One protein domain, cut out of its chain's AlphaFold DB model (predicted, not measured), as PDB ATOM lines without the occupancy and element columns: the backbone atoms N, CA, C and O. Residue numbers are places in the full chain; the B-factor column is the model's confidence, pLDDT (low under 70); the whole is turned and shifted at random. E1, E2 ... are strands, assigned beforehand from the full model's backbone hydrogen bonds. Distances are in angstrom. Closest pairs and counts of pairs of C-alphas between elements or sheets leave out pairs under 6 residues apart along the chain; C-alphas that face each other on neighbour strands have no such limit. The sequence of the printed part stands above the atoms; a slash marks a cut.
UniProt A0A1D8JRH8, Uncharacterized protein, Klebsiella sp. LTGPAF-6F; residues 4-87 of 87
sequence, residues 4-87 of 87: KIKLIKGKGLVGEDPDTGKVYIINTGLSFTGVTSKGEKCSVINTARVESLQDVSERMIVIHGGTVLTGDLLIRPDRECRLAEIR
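This is residues 4 to 87 of the 87 residues of an uncharacterized protein of Klebsiella sp. LTGPAF-6F (UniProt A0A1D8JRH8). Two twisted sheets make a sandwich with crossed strands: the sheet E1 E2 E3 E9 is partly face to face with the larger, curled sheet E7 E6 E5 E4 E8. The edge strand E1 comes near both E6 and E8, and the long link at residues 47 to 59 lies far out. The printed part has 84 residues, with nine strands, E1 to E9, no named helix, and both sheets antiparallel. It is all strand, though under half of the residues, 41, are in named elements; it is compact, radius of gyration of the C-alphas 12.2 A, spanning 35 by 30 by 23 A.

E1, residues 4 to 8, begins at C-alpha 4 (119.549, 154.133, 153.727). E2 is residues 12 to 16 and E3 23 to 26. E4, 31 to 36, is 15.0 A long and E5, 41 to 46, 17.1 A. E6 is 60 to 64, E7 67 to 69, E8 74 to 77; E9, 83 to 85, ends at C-alpha 85 (125.998, 146.441, 143.856).

E1 E2 E3 is a meander, each strand the antiparallel neighbour of the one before: N 6 and O 14 are 2.9 A apart, N 24 and O 15 2.8 A. E9 is the antiparallel neighbour of E3, with N 25 and O 84 within hydrogen-bond range at 2.8 A. E4 E5 E6 E7 is another meander: N 44 and O 32 2.8 A, N 63 and O 43 2.8 A, N 69 and O 62 2.8 A. E8 is the antiparallel neighbour of E4, with N 35 and O 76 within hydrogen-bond range at 2.9 A. The sheets' strands stand at 54 degrees; the closest C-alphas of E1 and E8, Lys 4 and Leu 74, are 5.0 A apart.

The C-alphas farthest apart, Thr 20 and Ser 52, are 36.0 A apart. The printed part has no cut; E5 to E6 is the long link. Residues 27 to 29 and 72 have pLDDT under 70.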
ATOM      1  N   LYS A   4     119.042 153.869 152.382       91.31
ATOM      2  CA  LYS A   4     119.549 154.133 153.727       91.31
ATOM      3  C   LYS A   4     121.064 154.270 153.631       91.31
ATOM      4  O   LYS A   4     121.769 153.293 153.378       91.31
ATOM      5  N   ILE A   5     121.557 155.495 153.788       88.56
ATOM      6  CA  ILE A   5     122.980 155.792 153.615       88.56
ATOM      7  C   ILE A   5     123.735 155.509 154.905       88.56
ATOM      8  O   ILE A   5     123.330 155.944 155.984       88.56
ATOM      9  N   LYS A   6     124.853 154.796 154.794       85.56
ATOM     10  CA  LYS A   6     125.722 154.453 155.922       85.56
ATOM     11  C   LYS A   6     127.185 154.620 155.529       85.56
ATOM     12  O   LYS A   6     127.543 154.586 154.352       85.56
ATOM     13  N   LEU A   7     128.033 154.773 156.540       82.81
ATOM     14  CA  LEU A   7     129.477 154.646 156.392       82.81
ATOM     15  C   LEU A   7     129.883 153.226 156.801       82.81
ATOM     16  O   LEU A   7     129.540 152.787 157.896       82.81
ATOM     17  N   ILE A   8     130.606 152.515 155.934       80.25
ATOM     18  CA  ILE A   8     131.181 151.202 156.249       80.25
ATOM     19  C   ILE A   8     132.705 151.285 156.183       80.25
ATOM     20  O   ILE A   8     133.284 151.670 155.161       80.25
ATOM     21  N   LYS A   9     133.365 150.869 157.270       76.06
ATOM     22  CA  LYS A   9     134.827 150.808 157.367       76.06
ATOM     23  C   LYS A   9     135.413 149.984 156.215       76.06
ATOM     24  O   LYS A   9     134.962 148.877 155.936       76.06
ATOM     25  N   GLY A  10     136.404 150.540 155.519       74.75
ATOM     26  CA  GLY A  10     137.051 149.906 154.361       74.75
ATOM     27  C   GLY A  10     136.239 149.913 153.055       74.75
ATOM     28  O   GLY A  10     136.774 149.517 152.023       74.75
ATOM     29  N   LYS A  11     134.978 150.374 153.064       75.94
ATOM     30  CA  LYS A  11     134.112 150.458 151.869       75.94
ATOM     31  C   LYS A  11     133.646 151.885 151.545       75.94
ATOM     32  O   LYS A  11     133.354 152.165 150.389       75.94
ATOM     33  N   GLY A  12     133.629 152.791 152.525       83.25
ATOM     34  CA  GLY A  12     133.203 154.181 152.345       83.25
ATOM     35  C   GLY A  12     131.687 154.354 152.462       83.25
ATOM     36  O   GLY A  12     131.051 153.693 153.284       83.25
ATOM     37  N   LEU A  13     131.122 155.280 151.678       87.38
ATOM     38  CA  LEU A  13     129.677 155.523 151.642       87.38
ATOM     39  C   LEU A  13     128.981 154.388 150.895       87.38
ATOM     40  O   LEU A  13     129.267 154.117 149.727       87.38
ATOM     41  N   VAL A  14     128.033 153.759 151.576       88.94
ATOM     42  CA  VAL A  14     127.160 152.747 150.993       88.94
ATOM     43  C   VAL A  14     125.711 153.182 151.116       88.94
ATOM     44  O   VAL A  14     125.340 153.902 152.047       88.94
ATOM     45  N   GLY A  15     124.890 152.729 150.181       90.75
ATOM     46  CA  GLY A  15     123.444 152.830 150.271       90.75
ATOM     47  C   GLY A  15     122.829 151.441 150.307       90.75
ATOM     48  O   GLY A  15     123.169 150.600 149.483       90.75
ATOM     49  N   GLU A  16     121.933 151.209 151.254       92.00
ATOM     50  CA  GLU A  16     121.133 149.989 151.350       92.00
ATOM     51  C   GLU A  16     119.716 150.292 150.864       92.00
ATOM     52  O   GLU A  16     119.095 151.258 151.317       92.00
ATOM     53  N   ASP A  17     119.222 149.505 149.914       92.50
ATOM     54  CA  ASP A  17     117.833 149.559 149.477       92.50
ATOM     55  C   ASP A  17     116.951 148.894 150.548       92.50
ATOM     56  O   ASP A  17     117.106 147.696 150.787       92.50
ATOM     57  N   PRO A  18     116.048 149.642 151.210       90.69
ATOM     58  CA  PRO A  18     115.215 149.094 152.274       90.69
ATOM     59  C   PRO A  18     114.187 148.074 151.767       90.69
ATOM     60  O   PRO A  18     113.737 147.248 152.557       90.69
ATOM     61  N   ASP A  19     113.823 148.113 150.483       91.62
ATOM     62  CA  ASP A  19     112.794 147.240 149.915       91.62
ATOM     63  C   ASP A  19     113.375 145.881 149.507       91.62
ATOM     64  O   ASP A  19     112.712 144.848 149.612       91.62
ATOM     65  N   THR A  20     114.627 145.868 149.034       92.38
ATOM     66  CA  THR A  20     115.284 144.656 148.512       92.38
ATOM     67  C   THR A  20     116.429 144.138 149.382       92.38
ATOM     68  O   THR A  20     116.913 143.031 149.150       92.38
ATOM     69  N   GLY A  21     116.897 144.924 150.355       90.62
ATOM     70  CA  GLY A  21     118.078 144.627 151.173       90.62
ATOM     71  C   GLY A  21     119.408 144.719 150.414       90.62
ATOM     72  O   GLY A  21     120.465 144.425 150.971       90.62
ATOM     73  N   LYS A  22     119.388 145.113 149.134       91.81
ATOM     74  CA  LYS A  22     120.597 145.215 148.311       91.81
ATOM     75  C   LYS A  22     121.477 146.369 148.769       91.81
ATOM     76  O   LYS A  22     121.000 147.484 148.982       91.81
ATOM     77  N   VAL A  23     122.781 146.119 148.849       90.94
ATOM     78  CA  VAL A  23     123.774 147.121 149.249       90.94
ATOM     79  C   VAL A  23     124.562 147.586 148.033       90.94
ATOM     80  O   VAL A  23     125.036 146.782 147.234       90.94
ATOM     81  N   TYR A  24     124.741 148.897 147.913       90.62
ATOM     82  CA  TYR A  24     125.449 149.540 146.816       90.62
ATOM     83  C   TYR A  24     126.600 150.392 147.351       90.62
ATOM     84  O   TYR A  24     126.416 151.178 148.281       90.62
ATOM     85  N   ILE A  25     127.777 150.296 146.732       88.31
ATOM     86  CA  ILE A  25     128.838 151.296 146.890       88.31
ATOM     87  C   ILE A  25     128.414 152.543 146.127       88.31
ATOM     88  O   ILE A  25     128.108 152.478 144.933       88.31
ATOM     89  N   ILE A  26     128.440 153.683 146.815       86.62
ATOM     90  CA  ILE A  26     128.248 154.996 146.205       86.62
ATOM     91  C   ILE A  26     129.645 155.488 145.838       86.62
ATOM     92  O   ILE A  26     130.389 155.978 146.688       86.62
ATOM     93  N   ASN A  27     130.049 155.252 144.587       68.00
ATOM     94  CA  ASN A  27     131.432 155.438 144.148       68.00
ATOM     95  C   ASN A  27     131.776 156.916 143.901       68.00
ATOM     96  O   ASN A  27     132.083 157.316 142.781       68.00
ATOM     97  N   THR A  28     131.706 157.735 144.948       63.66
ATOM     98  CA  THR A  28     132.108 159.147 144.898       63.66
ATOM     99  C   THR A  28     133.305 159.470 145.784       63.66
ATOM    100  O   THR A  28     133.752 160.611 145.830       63.66
ATOM    101  N   GLY A  29     133.865 158.471 146.474       66.19
ATOM    102  CA  GLY A  29     135.134 158.558 147.203       66.19
ATOM    103  C   GLY A  29     135.145 159.449 148.454       66.19
ATOM    104  O   GLY A  29     135.895 159.130 149.375       66.19
ATOM    105  N   LEU A  30     134.322 160.501 148.518       79.06
ATOM    106  CA  LEU A  30     134.296 161.516 149.578       79.06
ATOM    107  C   LEU A  30     132.869 161.980 149.914       79.06
ATOM    108  O   LEU A  30     132.479 161.994 151.080       79.06
ATOM    109  N   SER A  31     132.089 162.362 148.905       86.75
ATOM    110  CA  SER A  31     130.776 162.981 149.097       86.75
ATOM    111  C   SER A  31     129.897 162.837 147.868       86.75
ATOM    112  O   SER A  31     130.403 162.604 146.776       86.75
ATOM    113  N   PHE A  32     128.593 163.020 148.015       88.31
ATOM    114  CA  PHE A  32     127.681 163.131 146.879       88.31
ATOM    115  C   PHE A  32     126.518 164.071 147.173       88.31
ATOM    116  O   PHE A  32     126.284 164.411 148.335       88.31
ATOM    117  N   THR A  33     125.780 164.488 146.142       91.06
ATOM    118  CA  THR A  33     124.529 165.224 146.340       91.06
ATOM    119  C   THR A  33     123.333 164.307 146.157       91.06
ATOM    120  O   THR A  33     123.356 163.341 145.401       91.06
ATOM    121  N   GLY A  34     122.263 164.571 146.886       91.81
ATOM    122  CA  GLY A  34     121.072 163.743 146.831       91.81
ATOM    123  C   GLY A  34     119.826 164.511 147.209       91.81
ATOM    124  O   GLY A  34     119.851 165.712 147.484       91.81
ATOM    125  N   VAL A  35     118.715 163.788 147.210       92.25
ATOM    126  CA  VAL A  35     117.410 164.303 147.618       92.25
ATOM    127  C   VAL A  35     116.883 163.441 148.759       92.25
ATOM    128  O   VAL A  35     116.861 162.214 148.632       92.25
ATOM    129  N   THR A  36     116.484 164.069 149.866       89.75
ATOM    130  CA  THR A  36     115.861 163.385 151.011       89.75
ATOM    131  C   THR A  36     114.464 162.879 150.642       89.75
ATOM    132  O   THR A  36     113.864 163.331 149.665       89.75
ATOM    133  N   SER A  37     113.891 161.979 151.442       86.44
ATOM    134  CA  SER A  37     112.498 161.530 151.275       86.44
ATOM    135  C   SER A  37     111.461 162.660 151.351       86.44
ATOM    136  O   SER A  37     110.346 162.495 150.860       86.44
ATOM    137  N   LYS A  38     111.827 163.819 151.913       86.62
ATOM    138  CA  LYS A  38     110.996 165.033 151.978       86.62
ATOM    139  C   LYS A  38     111.159 165.960 150.765       86.62
ATOM    140  O   LYS A  38     110.503 166.993 150.701       86.62
ATOM    141  N   GLY A  39     112.015 165.610 149.802       88.00
ATOM    142  CA  GLY A  39     112.260 166.410 148.597       88.00
ATOM    143  C   GLY A  39     113.358 167.469 148.742       88.00
ATOM    144  O   GLY A  39     113.559 168.265 147.825       88.00
ATOM    145  N   GLU A  40     114.099 167.483 149.849       88.69
ATOM    146  CA  GLU A  40     115.139 168.483 150.104       88.69
ATOM    147  C   GLU A  40     116.448 168.073 149.426       88.69
ATOM    148  O   GLU A  40     116.904 166.934 149.559       88.69
ATOM    149  N   LYS A  41     117.094 169.010 148.723       91.69
ATOM    150  CA  LYS A  41     118.455 168.794 148.219       91.69
ATOM    151  C   LYS A  41     119.443 168.809 149.381       91.69
ATOM    152  O   LYS A  41     119.387 169.704 150.227       91.69
ATOM    153  N   CYS A  42     120.360 167.853 149.389       91.25
ATOM    154  CA  CYS A  42     121.371 167.718 150.429       91.25
ATOM    155  C   CYS A  42     122.714 167.245 149.863       91.25
ATOM    156  O   CYS A  42     122.782 166.661 148.780       91.25
ATOM    157  N   SER A  43     123.776 167.488 150.625       90.81
ATOM    158  CA  SER A  43     125.107 166.926 150.405       90.81
ATOM    159  C   SER A  43     125.398 165.901 151.487       90.81
ATOM    160  O   SER A  43     125.197 166.171 152.667       90.81
ATOM    161  N   VAL A  44     125.888 164.734 151.098       89.69
ATOM    162  CA  VAL A  44     126.286 163.667 152.012       89.69
ATOM    163  C   VAL A  44     127.797 163.553 151.984       89.69
ATOM    164  O   VAL A  44     128.377 163.462 150.906       89.69
ATOM    165  N   ILE A  45     128.435 163.560 153.150       87.69
ATOM    166  CA  ILE A  45     129.895 163.603 153.273       87.69
ATOM    167  C   ILE A  45     130.371 162.465 154.174       87.69
ATOM    168  O   ILE A  45     129.813 162.209 155.245       87.69
ATOM    169  N   ASN A  46     131.435 161.799 153.733       85.62
ATOM    170  CA  ASN A  46     132.219 160.877 154.535       85.62
ATOM    171  C   ASN A  46     133.266 161.650 155.345       85.62
ATOM    172  O   ASN A  46     134.281 162.075 154.796       85.62
ATOM    173  N   THR A  47     133.052 161.783 156.653       80.56
ATOM    174  CA  THR A  47     134.001 162.495 157.526       80.56
ATOM    175  C   THR A  47     135.363 161.809 157.626       80.56
ATOM    176  O   THR A  47     136.365 162.504 157.738       80.56
ATOM    177  N   ALA A  48     135.441 160.482 157.454       77.00
ATOM    178  CA  ALA A  48     136.690 159.718 157.553       77.00
ATOM    179  C   ALA A  48     137.738 160.088 156.485       77.00
ATOM    180  O   ALA A  48     138.885 159.660 156.557       77.00
ATOM    181  N   ARG A  49     137.343 160.837 155.448       75.06
ATOM    182  CA  ARG A  49     138.230 161.275 154.360       75.06
ATOM    183  C   ARG A  49     138.381 162.791 154.266       75.06
ATOM    184  O   ARG A  49     138.973 163.276 153.308       75.06
ATOM    185  N   VAL A  50     137.860 163.531 155.241       78.56
ATOM    186  CA  VAL A  50     137.999 164.986 155.318       78.56
ATOM    187  C   VAL A  50     139.058 165.308 156.364       78.56
ATOM    188  O   VAL A  50     138.856 165.059 157.547       78.56
ATOM    189  N   GLU A  51     140.190 165.862 155.927       79.69
ATOM    190  CA  GLU A  51     141.360 166.125 156.778       79.69
ATOM    191  C   GLU A  51     141.026 166.995 157.997       79.69
ATOM    192  O   GLU A  51     141.386 166.660 159.120       79.69
ATOM    193  N   SER A  52     140.227 168.045 157.805       80.06
ATOM    194  CA  SER A  52     139.796 168.935 158.888       80.06
ATOM    195  C   SER A  52     138.795 168.310 159.868       80.06
ATOM    196  O   SER A  52     138.369 168.978 160.805       80.06
ATOM    197  N   LEU A  53     138.348 167.073 159.628       75.44
ATOM    198  CA  LEU A  53     137.386 166.349 160.464       75.44
ATOM    199  C   LEU A  53     137.978 165.055 161.042       75.44
ATOM    200  O   LEU A  53     137.221 164.228 161.540       75.44
ATOM    201  N   GLN A  54     139.304 164.875 161.004       70.69
ATOM    202  CA  GLN A  54     139.964 163.670 161.527       70.69
ATOM    203  C   GLN A  54     139.764 163.464 163.037       70.69
ATOM    204  O   GLN A  54     139.715 162.323 163.488       70.69
ATOM    205  N   ASP A  55     139.574 164.542 163.801       77.38
ATOM    206  CA  ASP A  55     139.278 164.473 165.240       77.38
ATOM    207  C   ASP A  55     137.811 164.104 165.537       77.38
ATOM    208  O   ASP A  55     137.426 163.884 166.688       77.38
ATOM    209  N   VAL A  56     136.960 164.040 164.509       72.94
ATOM    210  CA  VAL A  56     135.556 163.642 164.633       72.94
ATOM    211  C   VAL A  56     135.447 162.142 164.389       72.94
ATOM    212  O   VAL A  56     135.995 161.614 163.426       72.94
ATOM    213  N   SER A  57     134.686 161.441 165.235       73.19
ATOM    214  CA  SER A  57     134.409 160.018 165.025       73.19
ATOM    215  C   SER A  57     133.854 159.770 163.623       73.19
ATOM    216  O   SER A  57     132.926 160.464 163.196       73.19
ATOM    217  N   GLU A  58     134.401 158.760 162.940       76.31
ATOM    218  CA  GLU A  58     134.004 158.386 161.583       76.31
ATOM    219  C   GLU A  58     132.483 158.223 161.486       76.31
ATOM    220  O   GLU A  58     131.884 157.286 162.018       76.31
ATOM    221  N   ARG A  59     131.844 159.158 160.788       79.25
ATOM    222  CA  ARG A  59     130.405 159.137 160.533       79.25
ATOM    223  C   ARG A  59     130.062 159.747 159.187       79.25
ATOM    224  O   ARG A  59     130.823 160.515 158.596       79.25
ATOM    225  N   MET A  60     128.873 159.427 158.712       85.62
ATOM    226  CA  MET A  60     128.259 160.161 157.618       85.62
ATOM    227  C   MET A  60     127.608 161.433 158.179       85.62
ATOM    228  O   MET A  60     127.005 161.401 159.252       85.62
ATOM    229  N   ILE A  61     127.755 162.548 157.466       86.50
ATOM    230  CA  ILE A  61     127.006 163.780 157.733       86.50
ATOM    231  C   ILE A  61     126.188 164.148 156.499       86.50
ATOM    232  O   ILE A  61     126.666 164.021 155.372       86.50
ATOM    233  N   VAL A  62     124.961 164.614 156.720       87.69
ATOM    234  CA  VAL A  62     124.086 165.141 155.668       87.69
ATOM    235  C   VAL A  62     123.904 166.628 155.913       87.69
ATOM    236  O   VAL A  62     123.544 167.020 157.016       87.69
ATOM    237  N   ILE A  63     124.147 167.456 154.904       88.38
ATOM    238  CA  ILE A  63     124.048 168.912 154.995       88.38
ATOM    239  C   ILE A  63     122.961 169.407 154.047       88.38
ATOM    240  O   ILE A  63     122.971 169.094 152.856       88.38
ATOM    241  N   HIS A  64     122.046 170.215 154.569       89.00
ATOM    242  CA  HIS A  64     121.034 170.942 153.809       89.00
ATOM    243  C   HIS A  64     121.044 172.410 154.237       89.00
ATOM    244  O   HIS A  64     120.865 172.703 155.416       89.00
ATOM    245  N   GLY A  65     121.271 173.337 153.299       81.94
ATOM    246  CA  GLY A  65     121.179 174.779 153.575       81.94
ATOM    247  C   GLY A  65     122.042 175.265 154.750       81.94
ATOM    248  O   GLY A  65     121.626 176.156 155.478       81.94
ATOM    249  N   GLY A  66     123.203 174.641 154.987       82.12
ATOM    250  CA  GLY A  66     124.088 174.944 156.123       82.12
ATOM    251  C   GLY A  66     123.737 174.235 157.438       82.12
ATOM    252  O   GLY A  66     124.480 174.351 158.406       82.12
ATOM    253  N   THR A  67     122.653 173.460 157.478       85.12
ATOM    254  CA  THR A  67     122.245 172.666 158.645       85.12
ATOM    255  C   THR A  67     122.670 171.212 158.478       85.12
ATOM    256  O   THR A  67     122.504 170.633 157.403       85.12
ATOM    257  N   VAL A  68     123.189 170.600 159.547       86.19
ATOM    258  CA  VAL A  68     123.441 169.153 159.594       86.19
ATOM    259  C   VAL A  68     122.133 168.439 159.917       86.19
ATOM    260  O   VAL A  68     121.551 168.647 160.979       86.19
ATOM    261  N   LEU A  69     121.672 167.590 159.002       83.56
ATOM    262  CA  LEU A  69     120.509 166.741 159.216       83.56
ATOM    263  C   LEU A  69     120.918 165.488 159.999       83.56
ATOM    264  O   LEU A  69     121.973 164.897 159.764       83.56
ATOM    265  N   THR A  70     120.053 165.067 160.916       74.56
ATOM    266  CA  THR A  70     120.266 163.906 161.788       74.56
ATOM    267  C   THR A  70     119.138 162.890 161.635       74.56
ATOM    268  O   THR A  70     118.000 163.270 161.361       74.56
ATOM    269  N   GLY A  71     119.433 161.612 161.886       70.31
ATOM    270  CA  GLY A  71     118.454 160.519 161.891       70.31
ATOM    271  C   GLY A  71     118.597 159.551 160.714       70.31
ATOM    272  O   GLY A  71     119.520 159.658 159.907       70.31
ATOM    273  N   ASP A  72     117.669 158.597 160.633       69.75
ATOM    274  CA  ASP A  72     117.586 157.619 159.544       69.75
ATOM    275  C   ASP A  72     117.048 158.291 158.269       69.75
ATOM    276  O   ASP A  72     115.850 158.295 157.984       69.75
ATOM    277  N   LEU A  73     117.953 158.907 157.509       83.38
ATOM    278  CA  LEU A  73     117.623 159.611 156.274       83.38
ATOM    279  C   LEU A  73     117.680 158.659 155.078       83.38
ATOM    280  O   LEU A  73     118.717 158.074 154.760       83.38
ATOM    281  N   LEU A  74     116.548 158.559 154.389       91.19
ATOM    282  CA  LEU A  74     116.457 157.947 153.073       91.19
ATOM    283  C   LEU A  74     116.839 158.982 152.023       91.19
ATOM    284  O   LEU A  74     116.174 160.012 151.877       91.19
ATOM    285  N   ILE A  75     117.911 158.704 151.291       92.19
ATOM    286  CA  ILE A  75     118.461 159.623 150.297       92.19
ATOM    287  C   ILE A  75     118.468 158.932 148.951       92.19
ATOM    288  O   ILE A  75     118.943 157.807 148.802       92.19
ATOM    289  N   ARG A  76     117.940 159.625 147.949       92.69
ATOM    290  CA  ARG A  76     118.148 159.270 146.553       92.69
ATOM    291  C   ARG A  76     119.399 160.003 146.070       92.69
ATOM    292  O   ARG A  76     119.349 161.235 146.016       92.69
ATOM    293  N   PRO A  77     120.488 159.295 145.729       89.69
ATOM    294  CA  PRO A  77     121.657 159.920 145.125       89.69
ATOM    295  C   PRO A  77     121.285 160.660 143.841       89.69
ATOM    296  O   PRO A  77     120.325 160.289 143.152       89.69
ATOM    297  N   ASP A  78     122.027 161.717 143.531       83.62
ATOM    298  CA  ASP A  78     121.961 162.365 142.230       83.62
ATOM    299  C   ASP A  78     122.265 161.367 141.094       83.62
ATOM    300  O   ASP A  78     122.749 160.252 141.300       83.62
ATOM    301  N   ARG A  79     121.932 161.753 139.859       72.94
ATOM    302  CA  ARG A  79     122.147 160.894 138.684       72.94
ATOM    303  C   ARG A  79     123.626 160.757 138.302       72.94
ATOM    304  O   ARG A  79     123.939 159.931 137.449       72.94
ATOM    305  N   GLU A  80     124.507 161.560 138.890       72.88
ATOM    306  CA  GLU A  80     125.946 161.538 138.619       72.88
ATOM    307  C   GLU A  80     126.648 160.454 139.458       72.88
ATOM    308  O   GLU A  80     127.687 159.923 139.058       72.88
ATOM    309  N   CYS A  81     126.030 160.030 140.565       76.69
ATOM    310  CA  CYS A  81     126.469 158.901 141.374       76.69
ATOM    311  C   CYS A  81     126.274 157.560 140.667       76.69
ATOM    312  O   CYS A  81     125.156 157.072 140.485       76.69
ATOM    313  N   ARG A  82     127.387 156.886 140.368       78.25
ATOM    314  CA  ARG A  82     127.361 155.485 139.937       78.25
ATOM    315  C   ARG A  82     127.223 154.571 141.152       78.25
ATOM    316  O   ARG A  82     128.099 154.545 142.017       78.25
ATOM    317  N   LEU A  83     126.129 153.815 141.184       85.06
ATOM    318  CA  LEU A  83     125.888 152.765 142.169       85.06
ATOM    319  C   LEU A  83     126.449 151.440 141.652       85.06
ATOM    320  O   LEU A  83     126.121 151.024 140.542       85.06
ATOM    321  N   ALA A  84     127.272 150.778 142.461       87.00
ATOM    322  CA  ALA A  84     127.759 149.429 142.188       87.00
ATOM    323  C   ALA A  84     127.262 148.478 143.281       87.00
ATOM    324  O   ALA A  84     127.558 148.697 144.454       87.00
ATOM    325  N   GLU A  85     126.501 147.447 142.910       88.44
ATOM    326  CA  GLU A  85     125.998 146.441 143.856       88.44
ATOM    327  C   GLU A  85     127.166 145.666 144.489       88.44
ATOM    328  O   GLU A  85     128.098 145.246 143.798       88.44
ATOM    329  N   ILE A  86     127.118 145.488 145.809       84.81
ATOM    330  CA  ILE A  86     128.038 144.636 146.563       84.81
ATOM    331  C   ILE A  86     127.410 143.245 146.640       84.81
ATOM    332  O   ILE A  86     126.280 143.116 147.105       84.81
ATOM    333  N   ARG A  87     128.144 142.228 146.180       76.12
ATOM    334  CA  ARG A  87     127.797 140.815 146.387       76.12
ATOM    335  C   ARG A  87     128.323 140.309 147.720       76.12
ATOM    336  O   ARG A  87     129.429 140.757 148.106       76.12
TER     337      ARG A  87